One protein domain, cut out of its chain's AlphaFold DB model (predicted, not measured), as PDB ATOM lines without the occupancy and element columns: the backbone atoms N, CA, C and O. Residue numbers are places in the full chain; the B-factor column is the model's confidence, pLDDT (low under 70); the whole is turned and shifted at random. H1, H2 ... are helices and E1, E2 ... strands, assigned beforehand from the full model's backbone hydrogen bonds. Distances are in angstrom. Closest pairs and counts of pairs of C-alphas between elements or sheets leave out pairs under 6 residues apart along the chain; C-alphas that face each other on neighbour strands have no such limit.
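AT A GLANCE: This is residues 133 to 215 of the 284 residues of an uncharacterized protein of Spirosoma oryzae (UniProt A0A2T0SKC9). Two long antiparallel strands, E1 and E3, run side by side, with the short strand E2 on the other side of E1, and the long helix H4 packs on one face of this small sheet, mainly on E3. The longest axis runs from H1, near E1, to the loops around H3 at the other end. The printed part has 83 residues with four named helices and three named strands, in the order E1 H1 E2 H2 H3 H4 E3; the sheet's order is E2 E1 E3, and the class is mixed. It is compact, with a radius of gyration of the C-alphas of 13.0 A and spans of 38 by 27 by 20 A.

HOW THE PARTS SIT: E1, residues 133 to 141, is the inner strand and bends by 61 degrees at residue 137. E3, residues 205 to 214, is its antiparallel neighbour at 160 degrees, with N 135 and O 211 at 2.8 A and N 209 and O 138 at 2.8 A, within hydrogen-bond range. E2, residues 160 to 162, is antiparallel to E1 at 125 degrees, with N 134 and O 161 at 2.9 A. H4, residues 182 to 199, is on the sheet at a height of 5.9 A, over E3; the closest C-alphas are those of Glu 188 and Val 208, 5.9 A apart. It only just stands up from the sheet, rising 41 degrees. H1, residues 147 to 156, lies on the opposite face, at a height of 9.5 A. H4 is the hub and only just touches H1, with residue 199 alone: the closest C-alphas are those of Leu 150 and Leu 199, 7.2 A apart, and the helices are about perpendicular at 76 degrees. H2, residues 163 to 166, only grazes the sheet and only just touches H4, with 3 pairs of C-alphas within 8 A, the closest Leu 166 and Leu 190 at 6.2 A. H3, residues 173 to 176, is not on the sheet and touches H4 only at the corner, and only just, with 3 such pairs, the closest Tyr 176 and Gly 182 at 6.0 A. In H1 and H4 every O i to N i+4 pair is within hydrogen-bond range; H2 and H3 are too short for one.

IN THESE COORDINATES: E1 begins at C-alpha 133, (1.371, -33.895, -33.946), and is 22.2 A long. H1 is 13.9 A long; E2, H2 and H3 are short. H4 begins at C-alpha 182, (14.231, -47.368, -31.765), and is 26.0 A long. E3, 24.9 A long, ends at C-alpha 214, (0.210, -30.988, -28.358).

THE WHOLE: The C-alphas farthest apart are those of Lys 148 and Ser 178, at 38.6 A. The printed part has no cut and no long link. Mean pLDDT of the printed part is 74.4; residues 167 to 183 and 202 to 203 are under 70.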
ATOM      1  N   PHE A 133       0.763 -34.574 -32.811       83.56
ATOM      2  CA  PHE A 133       1.371 -33.895 -33.946       83.56
ATOM      3  C   PHE A 133       2.893 -33.905 -33.838       83.56
ATOM      4  O   PHE A 133       3.460 -33.789 -32.748       83.56
ATOM      5  N   TYR A 134       3.548 -33.997 -34.990       83.69
ATOM      6  CA  TYR A 134       4.990 -33.855 -35.129       83.69
ATOM      7  C   TYR A 134       5.299 -32.575 -35.888       83.69
ATOM      8  O   TYR A 134       4.915 -32.431 -37.050       83.69
ATOM      9  N   GLN A 135       5.982 -31.654 -35.216       84.31
ATOM     10  CA  GLN A 135       6.510 -30.440 -35.814       84.31
ATOM     11  C   GLN A 135       7.875 -30.741 -36.432       84.31
ATOM     12  O   GLN A 135       8.765 -31.248 -35.759       84.31
ATOM     13  N   ILE A 136       8.031 -30.445 -37.719       83.25
ATOM     14  CA  ILE A 136       9.278 -30.594 -38.465       83.25
ATOM     15  C   ILE A 136      10.147 -29.370 -38.191       83.25
ATOM     16  O   ILE A 136       9.873 -28.277 -38.694       83.25
ATOM     17  N   ASP A 137      11.216 -29.584 -37.434       82.06
ATOM     18  CA  ASP A 137      12.153 -28.536 -37.039       82.06
ATOM     19  C   ASP A 137      13.203 -28.310 -38.132       82.06
ATOM     20  O   ASP A 137      13.473 -27.177 -38.529       82.06
ATOM     21  N   GLU A 138      13.774 -29.395 -38.666       84.00
ATOM     22  CA  GLU A 138      14.824 -29.335 -39.687       84.00
ATOM     23  C   GLU A 138      14.705 -30.491 -40.684       84.00
ATOM     24  O   GLU A 138      14.353 -31.616 -40.326       84.00
ATOM     25  N   VAL A 139      15.052 -30.228 -41.946       86.75
ATOM     26  CA  VAL A 139      15.077 -31.233 -43.015       86.75
ATOM     27  C   VAL A 139      16.425 -31.177 -43.724       86.75
ATOM     28  O   VAL A 139      16.787 -30.148 -44.294       86.75
ATOM     29  N   GLY A 140      17.165 -32.285 -43.711       86.00
ATOM     30  CA  GLY A 140      18.380 -32.447 -44.504       86.00
ATOM     31  C   GLY A 140      18.062 -33.075 -45.854       86.00
ATOM     32  O   GLY A 140      17.353 -34.080 -45.927       86.00
ATOM     33  N   THR A 141      18.594 -32.501 -46.932       87.50
ATOM     34  CA  THR A 141      18.318 -32.935 -48.309       87.50
ATOM     35  C   THR A 141      19.580 -33.348 -49.054       87.50
ATOM     36  O   THR A 141      20.672 -32.857 -48.763       87.50
ATOM     37  N   ARG A 142      19.426 -34.164 -50.103       83.50
ATOM     38  CA  ARG A 142      20.515 -34.434 -51.055       83.50
ATOM     39  C   ARG A 142      20.983 -33.153 -51.757       83.50
ATOM     40  O   ARG A 142      20.229 -32.198 -51.953       83.50
ATOM     41  N   ARG A 143      22.247 -33.142 -52.187       76.19
ATOM     42  CA  ARG A 143      22.818 -32.044 -52.979       76.19
ATOM     43  C   ARG A 143      22.073 -31.932 -54.316       76.19
ATOM     44  O   ARG A 143      21.944 -32.924 -55.022       76.19
ATOM     45  N   GLY A 144      21.600 -30.732 -54.656       73.38
ATOM     46  CA  GLY A 144      20.804 -30.490 -55.869       73.38
ATOM     47  C   GLY A 144      19.295 -30.707 -55.706       73.38
ATOM     48  O   GLY A 144      18.564 -30.586 -56.685       73.38
ATOM     49  N   ALA A 145      18.816 -30.986 -54.486       78.88
ATOM     50  CA  ALA A 145      17.391 -31.086 -54.192       78.88
ATOM     51  C   ALA A 145      16.621 -29.811 -54.571       78.88
ATOM     52  O   ALA A 145      17.099 -28.683 -54.405       78.88
ATOM     53  N   ASN A 146      15.378 -29.986 -55.029       82.38
ATOM     54  CA  ASN A 146      14.488 -28.875 -55.344       82.38
ATOM     55  C   ASN A 146      13.937 -28.234 -54.057       82.38
ATOM     56  O   ASN A 146      12.802 -28.484 -53.640       82.38
ATOM     57  N   MET A 147      14.746 -27.367 -53.446       80.38
ATOM     58  CA  MET A 147      14.409 -26.674 -52.200       80.38
ATOM     59  C   MET A 147      13.127 -25.848 -52.304       80.38
ATOM     60  O   MET A 147      12.388 -25.738 -51.332       80.38
ATOM     61  N   LYS A 148      12.808 -25.305 -53.486       81.88
ATOM     62  CA  LYS A 148      11.573 -24.538 -53.693       81.88
ATOM     63  C   LYS A 148      10.334 -25.415 -53.506       81.88
ATOM     64  O   LYS A 148       9.372 -24.973 -52.883       81.88
ATOM     65  N   LYS A 149      10.366 -26.648 -54.021       82.88
ATOM     66  CA  LYS A 149       9.271 -27.617 -53.879       82.88
ATOM     67  C   LYS A 149       9.125 -28.077 -52.427       82.88
ATOM     68  O   LYS A 149       8.013 -28.071 -51.909       82.88
ATOM     69  N   LEU A 150      10.242 -28.387 -51.763       81.94
ATOM     70  CA  LEU A 150      10.250 -28.778 -50.350       81.94
ATOM     71  C   LEU A 150       9.687 -27.668 -49.454       81.94
ATOM     72  O   LEU A 150       8.771 -27.917 -48.681       81.94
ATOM     73  N   VAL A 151      10.174 -26.434 -49.599       80.19
ATOM     74  CA  VAL A 151       9.687 -25.288 -48.815       80.19
ATOM     75  C   VAL A 151       8.206 -25.026 -49.084       80.19
ATOM     76  O   VAL A 151       7.456 -24.747 -48.154       80.19
ATOM     77  N   ALA A 152       7.750 -25.138 -50.336       80.00
ATOM     78  CA  ALA A 152       6.332 -24.992 -50.656       80.00
ATOM     79  C   ALA A 152       5.470 -26.068 -49.976       80.00
ATOM     80  O   ALA A 152       4.411 -25.740 -49.450       80.00
ATOM     81  N   TYR A 153       5.927 -27.322 -49.954       80.56
ATOM     82  CA  TYR A 153       5.228 -28.414 -49.281       80.56
ATOM     83  C   TYR A 153       5.226 -28.255 -47.755       80.56
ATOM     84  O   TYR A 153       4.164 -28.328 -47.149       80.56
ATOM     85  N   LEU A 154       6.375 -27.973 -47.134       76.31
ATOM     86  CA  LEU A 154       6.455 -27.771 -45.683       76.31
ATOM     87  C   LEU A 154       5.588 -26.590 -45.230       76.31
ATOM     88  O   LEU A 154       4.863 -26.710 -44.247       76.31
ATOM     89  N   ASN A 155       5.562 -25.500 -46.002       72.56
ATOM     90  CA  ASN A 155       4.621 -24.407 -45.770       72.56
ATOM     91  C   ASN A 155       3.168 -24.834 -46.017       72.56
ATOM     92  O   ASN A 155       2.281 -24.364 -45.328       72.56
ATOM     93  N   LYS A 156       2.878 -25.724 -46.968       76.88
ATOM     94  CA  LYS A 156       1.507 -26.222 -47.168       76.88
ATOM     95  C   LYS A 156       0.996 -26.981 -45.938       76.88
ATOM     96  O   LYS A 156      -0.171 -26.838 -45.596       76.88
ATOM     97  N   ILE A 157       1.852 -27.767 -45.285       72.44
ATOM     98  CA  ILE A 157       1.490 -28.561 -44.098       72.44
ATOM     99  C   ILE A 157       1.789 -27.845 -42.771       72.44
ATOM    100  O   ILE A 157       1.723 -28.455 -41.712       72.44
ATOM    101  N   ASN A 158       2.191 -26.572 -42.809       70.50
ATOM    102  CA  ASN A 158       2.716 -25.838 -41.657       70.50
ATOM    103  C   ASN A 158       3.801 -26.570 -40.850       70.50
ATOM    104  O   ASN A 158       3.861 -26.448 -39.628       70.50
ATOM    105  N   HIS A 159       4.627 -27.381 -41.500       75.81
ATOM    106  CA  HIS A 159       5.591 -28.228 -40.806       75.81
ATOM    107  C   HIS A 159       4.955 -29.179 -39.772       75.81
ATOM    108  O   HIS A 159       5.668 -29.671 -38.910       75.81
ATOM    109  N   LEU A 160       3.648 -29.449 -39.829       79.38
ATOM    110  CA  LEU A 160       2.943 -30.313 -38.885       79.38
ATOM    111  C   LEU A 160       2.403 -31.541 -39.606       79.38
ATOM    112  O   LEU A 160       1.740 -31.432 -40.634       79.38
ATOM    113  N   ILE A 161       2.677 -32.712 -39.044       79.56
ATOM    114  CA  ILE A 161       2.120 -33.981 -39.512       79.56
ATOM    115  C   ILE A 161       1.416 -34.648 -38.337       79.56
ATOM    116  O   ILE A 161       2.002 -34.812 -37.265       79.56
ATOM    117  N   GLU A 162       0.150 -35.018 -38.525       81.31
ATOM    118  CA  GLU A 162      -0.580 -35.815 -37.540       81.31
ATOM    119  C   GLU A 162      -0.084 -37.261 -37.580       81.31
ATOM    120  O   GLU A 162       0.119 -37.833 -38.650       81.31
ATOM    121  N   HIS A 163       0.086 -37.871 -36.410       80.88
ATOM    122  CA  HIS A 163       0.546 -39.252 -36.285       80.88
ATOM    123  C   HIS A 163      -0.268 -40.238 -37.143       80.88
ATOM    124  O   HIS A 163       0.304 -41.117 -37.786       80.88
ATOM    125  N   ASP A 164      -1.590 -40.075 -37.206       76.50
ATOM    126  CA  ASP A 164      -2.475 -40.990 -37.938       76.50
ATOM    127  C   ASP A 164      -2.308 -40.890 -39.469       76.50
ATOM    128  O   ASP A 164      -2.581 -41.852 -40.189       76.50
ATOM    129  N   GLU A 165      -1.767 -39.778 -39.984       75.19
ATOM    130  CA  GLU A 165      -1.446 -39.606 -41.411       75.19
ATOM    131  C   GLU A 165      -0.212 -40.410 -41.846       75.19
ATOM    132  O   GLU A 165       0.013 -40.609 -43.041       75.19
ATOM    133  N   LEU A 166       0.580 -40.910 -40.893       76.38
ATOM    134  CA  LEU A 166       1.764 -41.726 -41.168       76.38
ATOM    135  C   LEU A 166       1.424 -43.194 -41.467       76.38
ATOM    136  O   LEU A 166       2.328 -43.999 -41.686       76.38
ATOM    137  N   GLY A 167       0.138 -43.569 -41.465       65.56
ATOM    138  CA  GLY A 167      -0.288 -44.941 -41.753       65.56
ATOM    139  C   GLY A 167       0.152 -45.949 -40.687       65.56
ATOM    140  O   GLY A 167       0.197 -47.152 -40.945       65.56
ATOM    141  N   ILE A 168       0.459 -45.467 -39.478       62.72
ATOM    142  CA  ILE A 168       0.849 -46.257 -38.304       62.72
ATOM    143  C   ILE A 168      -0.416 -46.904 -37.720       62.72
ATOM    144  O   ILE A 168      -0.834 -46.631 -36.598       62.72
ATOM    145  N   GLY A 169      -1.099 -47.743 -38.498       47.16
ATOM    146  CA  GLY A 169      -2.235 -48.514 -38.006       47.16
ATOM    147  C   GLY A 169      -1.759 -49.477 -36.923       47.16
ATOM    148  O   GLY A 169      -1.171 -50.504 -37.240       47.16
ATOM    149  N   SER A 170      -1.980 -49.155 -35.645       41.66
ATOM    150  CA  SER A 170      -1.649 -50.014 -34.491       41.66
ATOM    151  C   SER A 170      -0.220 -50.586 -34.466       41.66
ATOM    152  O   SER A 170       0.006 -51.624 -33.843       41.66
ATOM    153  N   TYR A 171       0.754 -49.960 -35.144       43.28
ATOM    154  CA  TYR A 171       2.147 -50.360 -34.967       43.28
ATOM    155  C   TYR A 171       2.529 -49.969 -33.556       43.28
ATOM    156  O   TYR A 171       2.759 -48.807 -33.233       43.28
ATOM    157  N   ASP A 172       2.517 -50.982 -32.708       42.69
ATOM    158  CA  ASP A 172       2.919 -50.898 -31.334       42.69
ATOM    159  C   ASP A 172       4.397 -50.490 -31.303       42.69
ATOM    160  O   ASP A 172       5.293 -51.324 -31.424       42.69
ATOM    161  N   LEU A 173       4.670 -49.185 -31.198       48.91
ATOM    162  CA  LEU A 173       6.026 -48.655 -31.028       48.91
ATOM    163  C   LEU A 173       6.690 -49.250 -29.771       48.91
ATOM    164  O   LEU A 173       7.912 -49.201 -29.656       48.91
ATOM    165  N   THR A 174       5.915 -49.878 -28.871       44.50
ATOM    166  CA  THR A 174       6.432 -50.634 -27.725       44.50
ATOM    167  C   THR A 174       7.005 -52.011 -28.097       44.50
ATOM    168  O   THR A 174       7.844 -52.527 -27.359       44.50
ATOM    169  N   LYS A 175       6.675 -52.585 -29.272       42.44
ATOM    170  CA  LYS A 175       7.329 -53.813 -29.782       42.44
ATOM    171  C   LYS A 175       8.792 -53.593 -30.165       42.44
ATOM    172  O   LYS A 175       9.563 -54.549 -30.154       42.44
ATOM    173  N   TYR A 176       9.192 -52.358 -30.471       46.25
ATOM    174  CA  TYR A 176      10.568 -52.001 -30.824       46.25
ATOM    175  C   TYR A 176      11.375 -51.524 -29.614       46.25
ATOM    176  O   TYR A 176      12.107 -50.547 -29.706       46.25
ATOM    177  N   GLY A 177      11.261 -52.246 -28.497       39.97
ATOM    178  CA  GLY A 177      12.090 -52.049 -27.315       39.97
ATOM    179  C   GLY A 177      11.824 -50.728 -26.593       39.97
ATOM    180  O   GLY A 177      11.768 -49.646 -27.165       39.97
ATOM    181  N   SER A 178      11.719 -50.806 -25.277       39.91
ATOM    182  CA  SER A 178      11.677 -49.675 -24.351       39.91
ATOM    183  C   SER A 178      13.018 -48.919 -24.299       39.91
ATOM    184  O   SER A 178      13.651 -48.821 -23.250       39.91
ATOM    185  N   GLY A 179      13.490 -48.420 -25.440       44.59
ATOM    186  CA  GLY A 179      14.682 -47.598 -25.569       44.59
ATOM    187  C   GLY A 179      14.415 -46.463 -26.551       44.59
ATOM    188  O   GLY A 179      14.058 -46.702 -27.701       44.59
ATOM    189  N   SER A 180      14.621 -45.227 -26.090       53.22
ATOM    190  CA  SER A 180      14.354 -43.953 -26.787       53.22
ATOM    191  C   SER A 180      14.900 -43.837 -28.223       53.22
ATOM    192  O   SER A 180      14.531 -42.909 -28.936       53.22
ATOM    193  N   TYR A 181      15.785 -44.739 -28.650       51.62
ATOM    194  CA  TYR A 181      16.409 -44.718 -29.970       51.62
ATOM    195  C   TYR A 181      15.569 -45.418 -31.049       51.62
ATOM    196  O   TYR A 181      15.470 -44.903 -32.157       51.62
ATOM    197  N   GLY A 182      14.928 -46.556 -30.753       55.41
ATOM    198  CA  GLY A 182      14.231 -47.368 -31.765       55.41
ATOM    199  C   GLY A 182      12.988 -46.690 -32.346       55.41
ATOM    200  O   GLY A 182      12.811 -46.637 -33.564       55.41
ATOM    201  N   SER A 183      12.161 -46.101 -31.480       64.94
ATOM    202  CA  SER A 183      10.963 -45.353 -31.878       64.94
ATOM    203  C   SER A 183      11.300 -44.091 -32.676       64.94
ATOM    204  O   SER A 183      10.584 -43.759 -33.621       64.94
ATOM    205  N   HIS A 184      12.419 -43.431 -32.357       70.50
ATOM    206  CA  HIS A 184      12.858 -42.229 -33.059       70.50
ATOM    207  C   HIS A 184      13.217 -42.515 -34.523       70.50
ATOM    208  O   HIS A 184      12.758 -41.785 -35.400       70.50
ATOM    209  N   TYR A 185      13.956 -43.600 -34.798       74.88
ATOM    210  CA  TYR A 185      14.328 -43.993 -36.166       74.88
ATOM    211  C   TYR A 185      13.124 -44.383 -37.024       74.88
ATOM    212  O   TYR A 185      13.067 -44.026 -38.202       74.88
ATOM    213  N   VAL A 186      12.164 -45.120 -36.454       80.88
ATOM    214  CA  VAL A 186      10.943 -45.515 -37.173       80.88
ATOM    215  C   VAL A 186      10.139 -44.277 -37.551       80.88
ATOM    216  O   VAL A 186       9.754 -44.123 -38.707       80.88
ATOM    217  N   LEU A 187       9.933 -43.371 -36.600       82.25
ATOM    218  CA  LEU A 187       9.154 -42.166 -36.834       82.25
ATOM    219  C   LEU A 187       9.862 -41.192 -37.787       82.25
ATOM    220  O   LEU A 187       9.229 -40.671 -38.701       82.25
ATOM    221  N   GLU A 188      11.178 -41.009 -37.647       84.50
ATOM    222  CA  GLU A 188      11.972 -40.232 -38.601       84.50
ATOM    223  C   GLU A 188      11.829 -40.804 -40.021       84.50
ATOM    224  O   GLU A 188      11.606 -40.056 -40.972       84.50
ATOM    225  N   ARG A 189      11.920 -42.130 -40.175       85.38
ATOM    226  CA  ARG A 189      11.738 -42.798 -41.469       85.38
ATOM    227  C   ARG A 189      10.346 -42.556 -42.049       85.38
ATOM    228  O   ARG A 189      10.244 -42.219 -43.219       85.38
ATOM    229  N   LEU A 190       9.292 -42.676 -41.248       86.62
ATOM    230  CA  LEU A 190       7.924 -42.455 -41.719       86.62
ATOM    231  C   LEU A 190       7.679 -41.002 -42.134       86.62
ATOM    232  O   LEU A 190       7.052 -40.754 -43.162       86.62
ATOM    233  N   LEU A 191       8.217 -40.041 -41.380       86.06
ATOM    234  CA  LEU A 191       8.167 -38.626 -41.748       86.06
ATOM    235  C   LEU A 191       8.912 -38.375 -43.068       86.06
ATOM    236  O   LEU A 191       8.385 -37.689 -43.942       86.06
ATOM    237  N   LYS A 192      10.098 -38.975 -43.254       88.19
ATOM    238  CA  LYS A 192      10.841 -38.922 -44.527       88.19
ATOM    239  C   LYS A 192      10.025 -39.486 -45.677       88.19
ATOM    240  O   LYS A 192       9.838 -38.797 -46.674       88.19
ATOM    241  N   ASP A 193       9.523 -40.708 -45.522       86.00
ATOM    242  CA  ASP A 193       8.774 -41.417 -46.555       86.00
ATOM    243  C   ASP A 193       7.516 -40.629 -46.942       86.00
ATOM    244  O   ASP A 193       7.225 -40.475 -48.130       86.00
ATOM    245  N   ARG A 194       6.822 -40.039 -45.960       85.12
ATOM    246  CA  ARG A 194       5.668 -39.158 -46.184       85.12
ATOM    247  C   ARG A 194       6.042 -37.930 -47.012       85.12
ATOM    248  O   ARG A 194       5.401 -37.676 -48.030       85.12
ATOM    249  N   ILE A 195       7.074 -37.185 -46.605       85.81
ATOM    250  CA  ILE A 195       7.516 -35.971 -47.310       85.81
ATOM    251  C   ILE A 195       7.985 -36.318 -48.729       85.81
ATOM    252  O   ILE A 195       7.577 -35.674 -49.693       85.81
ATOM    253  N   ASN A 196       8.810 -37.353 -48.875       85.81
ATOM    254  CA  ASN A 196       9.354 -37.783 -50.159       85.81
ATOM    255  C   ASN A 196       8.258 -38.268 -51.123       85.81
ATOM    256  O   ASN A 196       8.288 -37.928 -52.306       85.81
ATOM    257  N   THR A 197       7.257 -38.999 -50.618       86.38
ATOM    258  CA  THR A 197       6.100 -39.451 -51.411       86.38
ATOM    259  C   THR A 197       5.293 -38.268 -51.944       86.38
ATOM    260  O   THR A 197       5.002 -38.213 -53.135       86.38
ATOM    261  N   GLU A 198       4.989 -37.278 -51.103       84.69
ATOM    262  CA  GLU A 198       4.266 -36.062 -51.516       84.69
ATOM    263  C   GLU A 198       5.077 -35.207 -52.503       84.69
ATOM    264  O   GLU A 198       4.536 -34.561 -53.404       84.69
ATOM    265  N   LEU A 199       6.404 -35.227 -52.378       83.25
ATOM    266  CA  LEU A 199       7.297 -34.587 -53.335       83.25
ATOM    267  C   LEU A 199       7.489 -35.405 -54.619       83.25
ATOM    268  O   LEU A 199       8.032 -34.856 -55.579       83.25
ATOM    269  N   GLY A 200       7.025 -36.654 -54.688       80.88
ATOM    270  CA  GLY A 200       7.236 -37.546 -55.832       80.88
ATOM    271  C   GLY A 200       8.715 -37.846 -56.101       80.88
ATOM    272  O   GLY A 200       9.085 -38.106 -57.242       80.88
ATOM    273  N   ASP A 201       9.558 -37.744 -55.074       77.00
ATOM    274  CA  ASP A 201      10.996 -37.995 -55.137       77.00
ATOM    275  C   ASP A 201      11.390 -38.746 -53.865       77.00
ATOM    276  O   ASP A 201      11.583 -38.148 -52.805       77.00
ATOM    277  N   HIS A 202      11.452 -40.076 -53.977       64.31
ATOM    278  CA  HIS A 202      11.598 -41.002 -52.849       64.31
ATOM    279  C   HIS A 202      12.899 -40.833 -52.047       64.31
ATOM    280  O   HIS A 202      13.035 -41.427 -50.982       64.31
ATOM    281  N   ASP A 203      13.813 -39.981 -52.515       67.88
ATOM    282  CA  ASP A 203      15.181 -39.888 -52.030       67.88
ATOM    283  C   ASP A 203      15.657 -38.448 -51.751       67.88
ATOM    284  O   ASP A 203      16.825 -38.236 -51.402       67.88
ATOM    285  N   LEU A 204      14.775 -37.450 -51.882       79.81
ATOM    286  CA  LEU A 204      15.131 -36.038 -51.715       79.81
ATOM    287  C   LEU A 204      15.540 -35.714 -50.274       79.81
ATOM    288  O   LEU A 204      16.576 -35.079 -50.043       79.81
ATOM    289  N   VAL A 205      14.723 -36.141 -49.313       84.25
ATOM    290  CA  VAL A 205      14.930 -35.923 -47.882       84.25
ATOM    291  C   VAL A 205      15.749 -37.066 -47.288       84.25
ATOM    292  O   VAL A 205      15.354 -38.228 -47.346       84.25
ATOM    293  N   GLN A 206      16.886 -36.719 -46.684       86.69
ATOM    294  CA  GLN A 206      17.818 -37.653 -46.049       86.69
ATOM    295  C   GLN A 206      17.658 -37.716 -44.532       86.69
ATOM    296  O   GLN A 206      17.825 -38.788 -43.949       86.69
ATOM    297  N   THR A 207      17.348 -36.589 -43.887       86.88
ATOM    298  CA  THR A 207      17.175 -36.471 -42.430       86.88
ATOM    299  C   THR A 207      15.986 -35.579 -42.106       86.88
ATOM    300  O   THR A 207      15.717 -34.618 -42.828       86.88
ATOM    301  N   VAL A 208      15.268 -35.905 -41.031       86.69
ATOM    302  CA  VAL A 208      14.179 -35.072 -40.506       86.69
ATOM    303  C   VAL A 208      14.357 -34.971 -39.001       86.69
ATOM    304  O   VAL A 208      14.333 -35.982 -38.305       86.69
ATOM    305  N   ARG A 209      14.526 -33.751 -38.494       84.44
ATOM    306  CA  ARG A 209      14.407 -33.474 -37.063       84.44
ATOM    307  C   ARG A 209      13.008 -32.980 -36.770       84.44
ATOM    308  O   ARG A 209      12.451 -32.194 -37.537       84.44
ATOM    309  N   TYR A 210      12.464 -33.464 -35.668       85.94
ATOM    310  CA  TYR A 210      11.107 -33.162 -35.274       85.94
ATOM    311  C   TYR A 210      10.954 -33.129 -33.760       85.94
ATOM    312  O   TYR A 210      11.706 -33.770 -33.018       85.94
ATOM    313  N   SER A 211       9.896 -32.452 -33.336       82.25
ATOM    314  CA  SER A 211       9.436 -32.375 -31.962       82.25
ATOM    315  C   SER A 211       7.961 -32.771 -31.887       82.25
ATOM    316  O   SER A 211       7.176 -32.528 -32.805       82.25
ATOM    317  N   SER A 212       7.564 -33.448 -30.809       81.62
ATOM    318  CA  SER A 212       6.149 -33.720 -30.550       81.62
ATOM    319  C   SER A 212       5.489 -32.467 -29.993       81.62
ATOM    320  O   SER A 212       5.987 -31.897 -29.018       81.62
ATOM    321  N   VAL A 213       4.353 -32.076 -30.560       79.50
ATOM    322  CA  VAL A 213       3.584 -30.925 -30.089       79.50
ATOM    323  C   VAL A 213       2.145 -31.321 -29.802       79.50
ATOM    324  O   VAL A 213       1.539 -32.115 -30.522       79.50
ATOM    325  N   ASN A 214       1.596 -30.750 -28.732       76.56
ATOM    326  CA  ASN A 214       0.210 -30.988 -28.358       76.56
ATOM    327  C   ASN A 214      -0.732 -30.233 -29.294       76.56
ATOM    328  O   ASN A 214      -0.439 -29.118 -29.745       76.56
ATOM    329  N   ALA A 215      -1.896 -30.830 -29.521       80.31
ATOM    330  CA  ALA A 215      -2.994 -30.199 -30.226       80.31
ATOM    331  C   ALA A 215      -3.418 -28.905 -29.517       80.31
ATOM    332  O   ALA A 215      -3.736 -28.906 -28.329       80.31
TER     333      ALA A 215